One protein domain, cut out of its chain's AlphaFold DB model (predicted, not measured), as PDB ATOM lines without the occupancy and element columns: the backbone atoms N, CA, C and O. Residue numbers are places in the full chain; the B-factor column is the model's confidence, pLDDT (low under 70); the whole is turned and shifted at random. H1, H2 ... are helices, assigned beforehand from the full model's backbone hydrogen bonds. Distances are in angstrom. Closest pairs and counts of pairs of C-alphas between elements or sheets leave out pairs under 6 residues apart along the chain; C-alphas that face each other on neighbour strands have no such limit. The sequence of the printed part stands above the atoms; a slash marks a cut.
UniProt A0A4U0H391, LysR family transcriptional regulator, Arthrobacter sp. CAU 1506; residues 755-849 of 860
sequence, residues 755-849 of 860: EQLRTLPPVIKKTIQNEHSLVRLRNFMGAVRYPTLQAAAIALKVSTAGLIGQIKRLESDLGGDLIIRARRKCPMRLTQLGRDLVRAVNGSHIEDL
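Overview. This is residues 755 to 849 of the 860 residues of the protein "LysR family transcriptional regulator" of Arthrobacter sp. CAU 1506 (UniProt A0A4U0H391). What does one see first? Two helices, H3 and H5, cross near their middles, with H4 closing one end of the pair and H6 beside it, where the short H2 packs on H6. Where do the long link and the first helix lie? Residues 815 to 831, between H5 and H6, run out and fold back as a narrow loop toward one end of the longest axis, and the short H1 lies at the opposite end. What is the make-up? The printed part has 95 residues with six named helices, H1 to H6 in chain order, and no named strand, and its class is all helix. It is compact, with a radius of gyration of the C-alphas of 13.1 A, and elongated, spanning 46 by 26 by 22 A.

Along the chain. Where is the longest helix? H5 is residues 800 to 814, 21.1 A from first to last C-alpha, beginning at C-alpha 800 (154.823, 188.859, 195.509). Which other helices are long? H3 is residues 771 to 783, 18.9 A, and H6 is residues 832 to 842, 15.5 A, ending at C-alpha 842 (135.453, 197.843, 183.493). Which are shorter? H4 is residues 789 to 795, 9.7 A, and H2 is residues 762 to 765, 5.1 A. H1 is residues 755 to 759, 6.8 A, beginning at C-alpha 755 (140.281, 205.626, 166.884).

Arrangement. What touches H5? H3 touches it at a steep tilt of 67 degrees, opposite ways, with the closest C-alphas, of Arg 776 and Gln 806, 5.6 A apart. H4 touches residues 800 to 804 of H5 alone, at a steep tilt of 62 degrees, opposite ways, and the C-alphas of Ala 793 and Thr 800 are closest at 5.1 A. H3 and H4 touch only at the corner, about perpendicular at 81 degrees, with the C-alphas of Ala 783 and Ala 792 closest at 4.9 A. How does H6 stand? H2 touches H6, the closest C-alphas being those of Val 763 and Leu 837, 6.8 A apart. H6 is close to H3 but not clearly touching, with the C-alphas of Met 781 and Val 838 closest at 7.0 A, while H5 and H6 are near each other. What stays apart? H4 and H6 are apart, for instance, and H1 touches no helix. Are the helix backbones well formed? In H1, H3, H4, H5 and H6 every O i to N i+4 pair is within hydrogen-bond range, and H2 is too short for such a pair.

Size, cuts and confidence. How far does it reach? The two C-alphas farthest apart, those of Glu 755 and Arg 824, are 46.3 A apart. Is there a cut, and which links are long? The printed part has no cut, and the link from H5 to H6, 17 residues, is long, while the other links are tight. Within the long link, residues 819 to 820 pair antiparallel with residues 829 to 830. Where is confidence low? The mean pLDDT of the printed part is 73.8, and residues 755 to 774, 824 to 826 and 843 to 849 are under 70.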
ATOM      1  N   GLU A 755     141.671 205.716 166.430       49.84
ATOM      2  CA  GLU A 755     140.281 205.626 166.884       49.84
ATOM      3  C   GLU A 755     140.174 205.012 168.295       49.84
ATOM      4  O   GLU A 755     139.529 205.574 169.177       49.84
ATOM      5  N   GLN A 756     140.891 203.909 168.555       56.78
ATOM      6  CA  GLN A 756     140.916 203.219 169.857       56.78
ATOM      7  C   GLN A 756     141.600 204.046 170.951       56.78
ATOM      8  O   GLN A 756     141.242 203.973 172.124       56.78
ATOM      9  N   LEU A 757     142.586 204.863 170.579       55.78
ATOM     10  CA  LEU A 757     143.219 205.802 171.500       55.78
ATOM     11  C   LEU A 757     142.279 206.948 171.891       55.78
ATOM     12  O   LEU A 757     142.410 207.459 172.998       55.78
ATOM     13  N   ARG A 758     141.321 207.351 171.044       56.75
ATOM     14  CA  ARG A 758     140.381 208.446 171.348       56.75
ATOM     15  C   ARG A 758     139.301 208.037 172.348       56.75
ATOM     16  O   ARG A 758     138.989 208.854 173.214       56.75
ATOM     17  N   THR A 759     138.826 206.794 172.298       58.72
ATOM     18  CA  THR A 759     137.734 206.266 173.141       58.72
ATOM     19  C   THR A 759     138.141 205.913 174.576       58.72
ATOM     20  O   THR A 759     137.276 205.746 175.431       58.72
ATOM     21  N   LEU A 760     139.443 205.846 174.886       60.88
ATOM     22  CA  LEU A 760     139.914 205.518 176.236       60.88
ATOM     23  C   LEU A 760     139.713 206.677 177.241       60.88
ATOM     24  O   LEU A 760     140.055 207.829 176.929       60.88
ATOM     25  N   PRO A 761     139.258 206.387 178.479       66.00
ATOM     26  CA  PRO A 761     139.142 207.380 179.545       66.00
ATOM     27  C   PRO A 761     140.478 208.081 179.876       66.00
ATOM     28  O   PRO A 761     141.540 207.448 179.814       66.00
ATOM     29  N   PRO A 762     140.463 209.360 180.309       65.00
ATOM     30  CA  PRO A 762     141.675 210.159 180.552       65.00
ATOM     31  C   PRO A 762     142.658 209.530 181.551       65.00
ATOM     32  O   PRO A 762     143.874 209.648 181.396       65.00
ATOM     33  N   VAL A 763     142.132 208.826 182.559       64.62
ATOM     34  CA  VAL A 763     142.917 208.141 183.600       64.62
ATOM     35  C   VAL A 763     143.766 207.007 183.010       64.62
ATOM     36  O   VAL A 763     144.906 206.819 183.425       64.62
ATOM     37  N   ILE A 764     143.248 206.307 181.995       66.38
ATOM     38  CA  ILE A 764     143.915 205.188 181.313       66.38
ATOM     39  C   ILE A 764     144.896 205.693 180.239       66.38
ATOM     40  O   ILE A 764     145.985 205.138 180.084       66.38
ATOM     41  N   LYS A 765     144.566 206.795 179.547       66.31
ATOM     42  CA  LYS A 765     145.469 207.465 178.586       66.31
ATOM     43  C   LYS A 765     146.792 207.896 179.223       66.31
ATOM     44  O   LYS A 765     147.836 207.776 178.591       66.31
ATOM     45  N   LYS A 766     146.764 208.358 180.479       60.91
ATOM     46  CA  LYS A 766     147.983 208.716 181.224       60.91
ATOM     47  C   LYS A 766     148.872 207.506 181.556       60.91
ATOM     48  O   LYS A 766     150.078 207.679 181.695       60.91
ATOM     49  N   THR A 767     148.308 206.298 181.654       61.81
ATOM     50  CA  THR A 767     149.024 205.079 182.079       61.81
ATOM     51  C   THR A 767     149.541 204.219 180.919       61.81
ATOM     52  O   THR A 767     150.585 203.573 181.050       61.81
ATOM     53  N   ILE A 768     148.846 204.183 179.777       62.09
ATOM     54  CA  ILE A 768     149.213 203.337 178.628       62.09
ATOM     55  C   ILE A 768     150.229 204.066 177.739       62.09
ATOM     56  O   ILE A 768     149.876 204.736 176.775       62.09
ATOM     57  N   GLN A 769     151.513 203.908 178.058       59.19
ATOM     58  CA  GLN A 769     152.620 204.432 177.242       59.19
ATOM     59  C   GLN A 769     153.334 203.333 176.436       59.19
ATOM     60  O   GLN A 769     154.028 203.624 175.466       59.19
ATOM     61  N   ASN A 770     153.188 202.059 176.827       60.22
ATOM     62  CA  ASN A 770     153.800 200.899 176.171       60.22
ATOM     63  C   ASN A 770     153.077 199.584 176.539       60.22
ATOM     64  O   ASN A 770     152.238 199.543 177.439       60.22
ATOM     65  N   GLU A 771     153.437 198.485 175.868       55.75
ATOM     66  CA  GLU A 771     152.894 197.132 176.102       55.75
ATOM     67  C   GLU A 771     153.093 196.643 177.555       55.75
ATOM     68  O   GLU A 771     152.244 195.950 178.117       55.75
ATOM     69  N   HIS A 772     154.170 197.067 178.224       59.41
ATOM     70  CA  HIS A 772     154.425 196.709 179.623       59.41
ATOM     71  C   HIS A 772     153.471 197.403 180.608       59.41
ATOM     72  O   HIS A 772     153.190 196.838 181.667       59.41
ATOM     73  N   SER A 773     152.943 198.585 180.277       66.75
ATOM     74  CA  SER A 773     151.924 199.273 181.079       66.75
ATOM     75  C   SER A 773     150.596 198.508 181.108       66.75
ATOM     76  O   SER A 773     149.959 198.431 182.159       66.75
ATOM     77  N   LEU A 774     150.217 197.862 179.998       68.31
ATOM     78  CA  LEU A 774     149.006 197.033 179.908       68.31
ATOM     79  C   LEU A 774     149.099 195.774 180.778       68.31
ATOM     80  O   LEU A 774     148.150 195.434 181.484       68.31
ATOM     81  N   VAL A 775     150.259 195.111 180.792       73.06
ATOM     82  CA  VAL A 775     150.492 193.929 181.643       73.06
ATOM     83  C   VAL A 775     150.367 194.284 183.127       73.06
ATOM     84  O   VAL A 775     149.756 193.539 183.894       73.06
ATOM     85  N   ARG A 776     150.898 195.441 183.543       81.81
ATOM     86  CA  ARG A 776     150.761 195.919 184.929       81.81
ATOM     87  C   ARG A 776     149.302 196.199 185.271       81.81
ATOM     88  O   ARG A 776     148.852 195.773 186.333       81.81
ATOM     89  N   LEU A 777     148.570 196.874 184.381       80.81
ATOM     90  CA  LEU A 777     147.154 197.194 184.576       80.81
ATOM     91  C   LEU A 777     146.308 195.920 184.716       80.81
ATOM     92  O   LEU A 777     145.502 195.815 185.635       80.81
ATOM     93  N   ARG A 778     146.561 194.906 183.879       80.50
ATOM     94  CA  ARG A 778     145.887 193.601 183.955       80.50
ATOM     95  C   ARG A 778     146.175 192.872 185.267       80.50
ATOM     96  O   ARG A 778     145.255 192.365 185.906       80.50
ATOM     97  N   ASN A 779     147.434 192.851 185.701       80.69
ATOM     98  CA  ASN A 779     147.814 192.219 186.966       80.69
ATOM     99  C   ASN A 779     147.237 192.962 188.179       80.69
ATOM    100  O   ASN A 779     146.847 192.321 189.153       80.69
ATOM    101  N   PHE A 780     147.124 194.291 188.111       86.19
ATOM    102  CA  PHE A 780     146.408 195.080 189.110       86.19
ATOM    103  C   PHE A 780     144.922 194.694 189.160       86.19
ATOM    104  O   PHE A 780     144.444 194.339 190.234       86.19
ATOM    105  N   MET A 781     144.224 194.645 188.019       84.25
ATOM    106  CA  MET A 781     142.810 194.234 187.944       84.25
ATOM    107  C   MET A 781     142.572 192.816 188.479       84.25
ATOM    108  O   MET A 781     141.599 192.574 189.194       84.25
ATOM    109  N   GLY A 782     143.490 191.886 188.203       80.88
ATOM    110  CA  GLY A 782     143.460 190.540 188.776       80.88
ATOM    111  C   GLY A 782     143.675 190.529 190.294       80.88
ATOM    112  O   GLY A 782     143.052 189.737 191.000       80.88
ATOM    113  N   ALA A 783     144.515 191.426 190.817       85.00
ATOM    114  CA  ALA A 783     144.840 191.484 192.239       85.00
ATOM    115  C   ALA A 783     143.696 192.031 193.109       85.00
ATOM    116  O   ALA A 783     143.575 191.617 194.261       85.00
ATOM    117  N   VAL A 784     142.830 192.898 192.568       85.88
ATOM    118  CA  VAL A 784     141.696 193.512 193.296       85.88
ATOM    119  C   VAL A 784     140.704 192.482 193.855       85.88
ATOM    120  O   VAL A 784     140.039 192.750 194.853       85.88
ATOM    121  N   ARG A 785     140.624 191.285 193.261       82.25
ATOM    122  CA  ARG A 785     139.682 190.220 193.656       82.25
ATOM    123  C   ARG A 785     140.066 189.483 194.945       82.25
ATOM    124  O   ARG A 785     139.306 188.640 195.411       82.25
ATOM    125  N   TYR A 786     141.234 189.772 195.514       85.06
ATOM    126  CA  TYR A 786     141.787 189.032 196.646       85.06
ATOM    127  C   TYR A 786     141.921 189.910 197.899       85.06
ATOM    128  O   TYR A 786     142.125 191.117 197.798       85.06
ATOM    129  N   PRO A 787     141.871 189.327 199.110       79.44
ATOM    130  CA  PRO A 787     141.962 190.092 200.357       79.44
ATOM    131  C   PRO A 787     143.388 190.564 200.690       79.44
ATOM    132  O   PRO A 787     143.561 191.430 201.551       79.44
ATOM    133  N   THR A 788     144.422 190.008 200.042       86.56
ATOM    134  CA  THR A 788     145.831 190.400 200.219       86.56
ATOM    135  C   THR A 788     146.623 190.270 198.913       86.56
ATOM    136  O   THR A 788     146.323 189.420 198.075       86.56
ATOM    137  N   LEU A 789     147.698 191.056 198.765       82.38
ATOM    138  CA  LEU A 789     148.610 190.944 197.616       82.38
ATOM    139  C   LEU A 789     149.387 189.628 197.574       82.38
ATOM    140  O   LEU A 789     149.819 189.211 196.505       82.38
ATOM    141  N   GLN A 790     149.578 188.974 198.721       82.62
ATOM    142  CA  GLN A 790     150.219 187.664 198.773       82.62
ATOM    143  C   GLN A 790     149.298 186.589 198.184       82.62
ATOM    144  O   GLN A 790     149.747 185.803 197.356       82.62
ATOM    145  N   ALA A 791     148.006 186.613 198.534       78.56
ATOM    146  CA  ALA A 791     147.004 185.736 197.929       78.56
ATOM    147  C   ALA A 791     146.848 186.006 196.421       78.56
ATOM    148  O   ALA A 791     146.849 185.067 195.629       78.56
ATOM    149  N   ALA A 792     146.816 187.283 196.018       83.00
ATOM    150  CA  ALA A 792     146.777 187.670 194.607       83.00
ATOM    151  C   ALA A 792     148.002 187.174 193.819       83.00
ATOM    152  O   ALA A 792     147.858 186.654 192.719       83.00
ATOM    153  N   ALA A 793     149.209 187.305 194.376       83.06
ATOM    154  CA  ALA A 793     150.448 186.872 193.731       83.06
ATOM    155  C   ALA A 793     150.473 185.356 193.467       83.06
ATOM    156  O   ALA A 793     150.850 184.928 192.377       83.06
ATOM    157  N   ILE A 794     150.006 184.558 194.438       78.06
ATOM    158  CA  ILE A 794     149.877 183.101 194.302       78.06
ATOM    159  C   ILE A 794     148.889 182.758 193.181       78.06
ATOM    160  O   ILE A 794     149.221 181.975 192.293       78.06
ATOM    161  N   ALA A 795     147.708 183.381 193.182       71.94
ATOM    162  CA  ALA A 795     146.673 183.108 192.187       71.94
ATOM    163  C   ALA A 795     147.064 183.552 190.765       71.94
ATOM    164  O   ALA A 795     146.751 182.869 189.794       71.94
ATOM    165  N   LEU A 796     147.787 184.670 190.635       74.19
ATOM    166  CA  LEU A 796     148.246 185.213 189.351       74.19
ATOM    167  C   LEU A 796     149.564 184.591 188.856       74.19
ATOM    168  O   LEU A 796     150.032 184.963 187.784       74.19
ATOM    169  N   LYS A 797     150.169 183.656 189.610       82.00
ATOM    170  CA  LYS A 797     151.475 183.029 189.312       82.00
ATOM    171  C   LYS A 797     152.610 184.047 189.094       82.00
ATOM    172  O   LYS A 797     153.500 183.844 188.272       82.00
ATOM    173  N   VAL A 798     152.596 185.143 189.851       78.38
ATOM    174  CA  VAL A 798     153.616 186.207 189.814       78.38
ATOM    175  C   VAL A 798     154.277 186.289 191.189       78.38
ATOM    176  O   VAL A 798     153.629 186.070 192.209       78.38
ATOM    177  N   SER A 799     155.570 186.616 191.266       80.12
ATOM    178  CA  SER A 799     156.223 186.788 192.571       80.12
ATOM    179  C   SER A 799     155.591 187.947 193.352       80.12
ATOM    180  O   SER A 799     155.276 188.995 192.787       80.12
ATOM    181  N   THR A 800     155.431 187.806 194.672       79.38
ATOM    182  CA  THR A 800     154.823 188.859 195.509       79.38
ATOM    183  C   THR A 800     155.608 190.172 195.428       79.38
ATOM    184  O   THR A 800     155.010 191.241 195.328       79.38
ATOM    185  N   ALA A 801     156.943 190.102 195.386       71.75
ATOM    186  CA  ALA A 801     157.802 191.266 195.172       71.75
ATOM    187  C   ALA A 801     157.607 191.889 193.777       71.75
ATOM    188  O   ALA A 801     157.550 193.113 193.655       71.75
ATOM    189  N   GLY A 802     157.435 191.059 192.741       72.44
ATOM    190  CA  GLY A 802     157.149 191.503 191.378       72.44
ATOM    191  C   GLY A 802     155.797 192.206 191.268       72.44
ATOM    192  O   GLY A 802     155.727 193.300 190.717       72.44
ATOM    193  N   LEU A 803     154.743 191.640 191.861       83.62
ATOM    194  CA  LEU A 803     153.408 192.241 191.875       83.62
ATOM    195  C   LEU A 803     153.388 193.563 192.659       83.62
ATOM    196  O   LEU A 803     152.819 194.549 192.194       83.62
ATOM    197  N   ILE A 804     154.066 193.630 193.812       81.50
ATOM    198  CA  ILE A 804     154.220 194.880 194.575       81.50
ATOM    199  C   ILE A 804     154.956 195.937 193.744       81.50
ATOM    200  O   ILE A 804     154.529 197.091 193.730       81.50
ATOM    201  N   GLY A 805     156.031 195.562 193.045       75.56
ATOM    202  CA  GLY A 805     156.778 196.469 192.170       75.56
ATOM    203  C   GLY A 805     155.950 196.972 190.982       75.56
ATOM    204  O   GLY A 805     156.008 198.155 190.657       75.56
ATOM    205  N   GLN A 806     155.135 196.104 190.375       82.75
ATOM    206  CA  GLN A 806     154.228 196.467 189.281       82.75
ATOM    207  C   GLN A 806     153.158 197.469 189.731       82.75
ATOM    208  O   GLN A 806     152.939 198.463 189.041       82.75
ATOM    209  N   ILE A 807     152.545 197.245 190.900       85.88
ATOM    210  CA  ILE A 807     151.530 198.148 191.462       85.88
ATOM    211  C   ILE A 807     152.159 199.482 191.873       85.88
ATOM    212  O   ILE A 807     151.633 200.521 191.501       85.88
ATOM    213  N   LYS A 808     153.330 199.484 192.525       81.62
ATOM    214  CA  LYS A 808     154.043 200.730 192.871       81.62
ATOM    215  C   LYS A 808     154.397 201.572 191.647       81.62
ATOM    216  O   LYS A 808     154.398 202.796 191.711       81.62
ATOM    217  N   ARG A 809     154.725 200.922 190.527       80.19
ATOM    218  CA  ARG A 809     155.020 201.629 189.277       80.19
ATOM    219  C   ARG A 809     153.757 202.262 188.687       80.19
ATOM    220  O   ARG A 809     153.824 203.409 188.281       80.19
ATOM    221  N   LEU A 810     152.619 201.563 188.728       83.25
ATOM    222  CA  LEU A 810     151.317 202.136 188.359       83.25
ATOM    223  C   LEU A 810     150.904 203.300 189.270       83.25
ATOM    224  O   LEU A 810     150.416 204.307 188.773       83.25
ATOM    225  N   GLU A 811     151.121 203.177 190.581       85.12
ATOM    226  CA  GLU A 811     150.870 204.243 191.564       85.12
ATOM    227  C   GLU A 811     151.711 205.493 191.244       85.12
ATOM    228  O   GLU A 811     151.200 206.611 191.260       85.12
ATOM    229  N   SER A 812     152.978 205.305 190.849       78.88
ATOM    230  CA  SER A 812     153.866 206.386 190.400       78.88
ATOM    231  C   SER A 812     153.427 207.020 189.078       78.88
ATOM    232  O   SER A 812     153.516 208.236 188.943       78.88
ATOM    233  N   ASP A 813     152.969 206.220 188.112       76.12
ATOM    234  CA  ASP A 813     152.524 206.704 186.797       76.12
ATOM    235  C   ASP A 813     151.188 207.482 186.903       76.12
ATOM    236  O   ASP A 813     150.908 208.366 186.093       76.12
ATOM    237  N   LEU A 814     150.367 207.181 187.919       78.00
ATOM    238  CA  LEU A 814     149.075 207.831 188.192       78.00
ATOM    239  C   LEU A 814     149.142 208.937 189.257       78.00
ATOM    240  O   LEU A 814     148.162 209.658 189.439       78.00
ATOM    241  N   GLY A 815     150.279 209.084 189.943       76.38
ATOM    242  CA  GLY A 815     150.499 210.116 190.956       76.38
ATOM    243  C   GLY A 815     149.773 209.876 192.286       76.38
ATOM    244  O   GLY A 815     149.500 210.839 192.999       76.38
ATOM    245  N   GLY A 816     149.448 208.625 192.635       80.94
ATOM    246  CA  GLY A 816     148.790 208.305 193.904       80.94
ATOM    247  C   GLY A 816     148.622 206.809 194.179       80.94
ATOM    248  O   GLY A 816     148.661 205.979 193.270       80.94
ATOM    249  N   ASP A 817     148.412 206.464 195.451       86.75
ATOM    250  CA  ASP A 817     148.226 205.078 195.888       86.75
ATOM    251  C   ASP A 817     146.914 204.494 195.348       86.75
ATOM    252  O   ASP A 817     145.858 205.128 195.419       86.75
ATOM    253  N   LEU A 818     146.949 203.251 194.863       85.88
ATOM    254  CA  LEU A 818     145.783 202.537 194.333       85.88
ATOM    255  C   LEU A 818     145.152 201.618 195.384       85.88
ATOM    256  O   LEU A 818     143.958 201.306 195.320       85.88
ATOM    257  N   ILE A 819     145.943 201.188 196.371       88.38
ATOM    258  CA  ILE A 819     145.525 200.252 197.417       88.38
ATOM    259  C   ILE A 819     145.937 200.704 198.817       88.38
ATOM    260  O   ILE A 819     147.089 201.017 199.103       88.38
ATOM    261  N   ILE A 820     144.994 200.602 199.746       84.81
ATOM    262  CA  ILE A 820     145.253 200.615 201.181       84.81
ATOM    263  C   ILE A 820     145.701 199.202 201.567       84.81
ATOM    264  O   ILE A 820     144.947 198.232 201.431       84.81
ATOM    265  N   ARG A 821     146.952 199.076 202.024       81.44
ATOM    266  CA  ARG A 821     147.577 197.785 202.355       81.44
ATOM    267  C   ARG A 821     146.816 197.070 203.480       81.44
ATOM    268  O   ARG A 821     146.361 197.703 204.432       81.44
ATOM    269  N   ALA A 822     146.722 195.742 203.379       76.56
ATOM    270  CA  ALA A 822     146.096 194.907 204.401       76.56
ATOM    271  C   ALA A 822     146.809 195.060 205.759       76.56
ATOM    272  O   ALA A 822     148.039 195.100 205.827       76.56
ATOM    273  N   ARG A 823     146.029 195.109 206.841       70.44
ATOM    274  CA  ARG A 823     146.510 195.083 208.233       70.44
ATOM    275  C   ARG A 823     145.951 193.841 208.930       70.44
ATOM    276  O   ARG A 823     145.078 193.159 208.401       70.44
ATOM    277  N   ARG A 824     146.447 193.508 210.124       50.34
ATOM    278  CA  ARG A 824     145.981 192.328 210.874       50.34
ATOM    279  C   ARG A 824     144.455 192.397 211.072       50.34
ATOM    280  O   ARG A 824     143.979 193.334 211.698       50.34
ATOM    281  N   LYS A 825     143.718 191.406 210.550       53.06
ATOM    282  CA  LYS A 825     142.237 191.321 210.521       53.06
ATOM    283  C   LYS A 825     141.506 192.355 209.638       53.06
ATOM    284  O   LYS A 825     140.287 192.448 209.718       53.06
ATOM    285  N   CYS A 826     142.208 193.080 208.767       60.00
ATOM    286  CA  CYS A 826     141.600 194.007 207.808       60.00
ATOM    287  C   CYS A 826     142.116 193.712 206.386       60.00
ATOM    288  O   CYS A 826     143.315 193.894 206.142       60.00
ATOM    289  N   PRO A 827     141.257 193.265 205.446       77.19
ATOM    290  CA  PRO A 827     141.669 193.002 204.068       77.19
ATOM    291  C   PRO A 827     142.123 194.290 203.371       77.19
ATOM    292  O   PRO A 827     141.773 195.398 203.792       77.19
ATOM    293  N   MET A 828     142.910 194.153 202.302       86.19
ATOM    294  CA  MET A 828     143.290 195.302 201.482       86.19
ATOM    295  C   MET A 828     142.052 195.939 200.842       86.19
ATOM    296  O   MET A 828     141.114 195.240 200.459       86.19
ATOM    297  N   ARG A 829     142.037 197.270 200.744       84.62
ATOM    298  CA  ARG A 829     140.923 198.040 200.165       84.62
ATOM    299  C   ARG A 829     141.448 198.949 199.066       84.62
ATOM    300  O   ARG A 829     142.564 199.445 199.165       84.62
ATOM    301  N   LEU A 830     140.641 199.207 198.046       86.62
ATOM    302  CA  LEU A 830     140.973 200.211 197.034       86.62
ATOM    303  C   LEU A 830     140.917 201.622 197.632       86.62
ATOM    304  O   LEU A 830     140.021 201.932 198.428       86.62
ATOM    305  N   THR A 831     141.844 202.483 197.225       87.69
ATOM    306  CA  THR A 831     141.731 203.936 197.434       87.69
ATOM    307  C   THR A 831     140.647 204.514 196.515       87.69
ATOM    308  O   THR A 831     140.065 203.796 195.697       87.69
ATOM    309  N   GLN A 832     140.350 205.811 196.634       78.81
ATOM    310  CA  GLN A 832     139.436 206.470 195.697       78.81
ATOM    311  C   GLN A 832     139.974 206.395 194.257       78.81
ATOM    312  O   GLN A 832     139.265 205.924 193.374       78.81
ATOM    313  N   LEU A 833     141.267 206.683 194.071       81.50
ATOM    314  CA  LEU A 833     141.970 206.539 192.794       81.50
ATOM    315  C   LEU A 833     141.919 205.097 192.252       81.50
ATOM    316  O   LEU A 833     141.656 204.884 191.071       81.50
ATOM    317  N   GLY A 834     142.098 204.093 193.118       82.75
ATOM    318  CA  GLY A 834     141.970 202.681 192.746       82.75
ATOM    319  C   GLY A 834     140.556 202.289 192.302       82.75
ATOM    320  O   GLY A 834     140.403 201.537 191.342       82.75
ATOM    321  N   ARG A 835     139.511 202.818 192.956       83.56
ATOM    322  CA  ARG A 835     138.107 202.606 192.550       83.56
ATOM    323  C   ARG A 835     137.778 203.281 191.223       83.56
ATOM    324  O   ARG A 835     137.009 202.724 190.442       83.56
ATOM    325  N   ASP A 836     138.335 204.459 190.978       78.88
ATOM    326  CA  ASP A 836     138.117 205.214 189.742       78.88
ATOM    327  C   ASP A 836     138.812 204.531 188.557       78.88
ATOM    328  O   ASP A 836     138.213 204.395 187.492       78.88
ATOM    329  N   LEU A 837     140.012 203.976 188.770       81.69
ATOM    330  CA  LEU A 837     140.721 203.174 187.771       81.69
ATOM    331  C   LEU A 837     139.981 201.867 187.438       81.69
ATOM    332  O   LEU A 837     139.812 201.549 186.265       81.69
ATOM    333  N   VAL A 838     139.494 201.128 188.443       82.12
ATOM    334  CA  VAL A 838     138.721 199.887 188.226       82.12
ATOM    335  C   VAL A 838     137.422 200.165 187.465       82.12
ATOM    336  O   VAL A 838     137.093 199.433 186.533       82.12
ATOM    337  N   ARG A 839     136.701 201.241 187.813       77.50
ATOM    338  CA  ARG A 839     135.490 201.662 187.087       77.50
ATOM    339  C   ARG A 839     135.796 202.059 185.646       77.50
ATOM    340  O   ARG A 839     135.078 201.641 184.745       77.50
ATOM    341  N   ALA A 840     136.878 202.805 185.426       73.62
ATOM    342  CA  ALA A 840     137.304 203.200 184.090       73.62
ATOM    343  C   ALA A 840     137.691 201.989 183.221       73.62
ATOM    344  O   ALA A 840     137.333 201.950 182.049       73.62
ATOM    345  N   VAL A 841     138.369 200.979 183.779       73.31
ATOM    346  CA  VAL A 841     138.758 199.764 183.037       73.31
ATOM    347  C   VAL A 841     137.551 198.879 182.718       73.31
ATOM    348  O   VAL A 841     137.410 198.444 181.577       73.31
ATOM    349  N   ASN A 842     136.654 198.663 183.687       72.31
ATOM    350  CA  ASN A 842     135.453 197.843 183.493       72.31
ATOM    351  C   ASN A 842     134.446 198.475 182.515       72.31
ATOM    352  O   ASN A 842     133.711 197.746 181.861       72.31
ATOM    353  N   GLY A 843     134.417 199.808 182.391       61.75
ATOM    354  CA  GLY A 843     133.547 200.520 181.446       61.75
ATOM    355  C   GLY A 843     134.087 200.642 180.013       61.75
ATOM    356  O   GLY A 843     133.397 201.206 179.174       61.75
ATOM    357  N   SER A 844     135.304 200.156 179.726       59.81
ATOM    358  CA  SER A 844     136.015 200.445 178.464       59.81
ATOM    359  C   SER A 844     136.365 199.212 177.609       59.81
ATOM    360  O   SER A 844     137.160 199.353 176.686       59.81
ATOM    361  N   HIS A 845     135.844 198.010 177.912       56.00
ATOM    362  CA  HIS A 845     136.131 196.752 177.181       56.00
ATOM    363  C   HIS A 845     137.629 196.536 176.839       56.00
ATOM    364  O   HIS A 845     138.003 196.090 175.760       56.00
ATOM    365  N   ILE A 846     138.529 196.851 177.780       55.31
ATOM    366  CA  ILE A 846     139.992 196.771 177.571       55.31
ATOM    367  C   ILE A 846     140.482 195.321 177.401       55.31
ATOM    368  O   ILE A 846     141.586 195.095 176.901       55.31
ATOM    369  N   GLU A 847     139.670 194.333 177.783       51.19
ATOM    370  CA  GLU A 847     139.973 192.904 177.625       51.19
ATOM    371  C   GLU A 847     140.059 192.461 176.147       51.19
ATOM    372  O   GLU A 847     140.773 191.498 175.860       51.19
ATOM    373  N   ASP A 848     139.466 193.218 175.211       46.62
ATOM    374  CA  ASP A 848     139.475 192.932 173.764       46.62
ATOM    375  C   ASP A 848     140.701 193.498 173.016       46.62
ATOM    376  O   ASP A 848     140.901 193.246 171.825       46.62
ATOM    377  N   LEU A 849     141.582 194.237 173.700       49.00
ATOM    378  CA  LEU A 849     142.809 194.780 173.110       49.00
ATOM    379  C   LEU A 849     143.913 193.707 173.052       49.00
ATOM    380  O   LEU A 849     144.851 193.707 173.852       49.00
TER     381      LEU A 849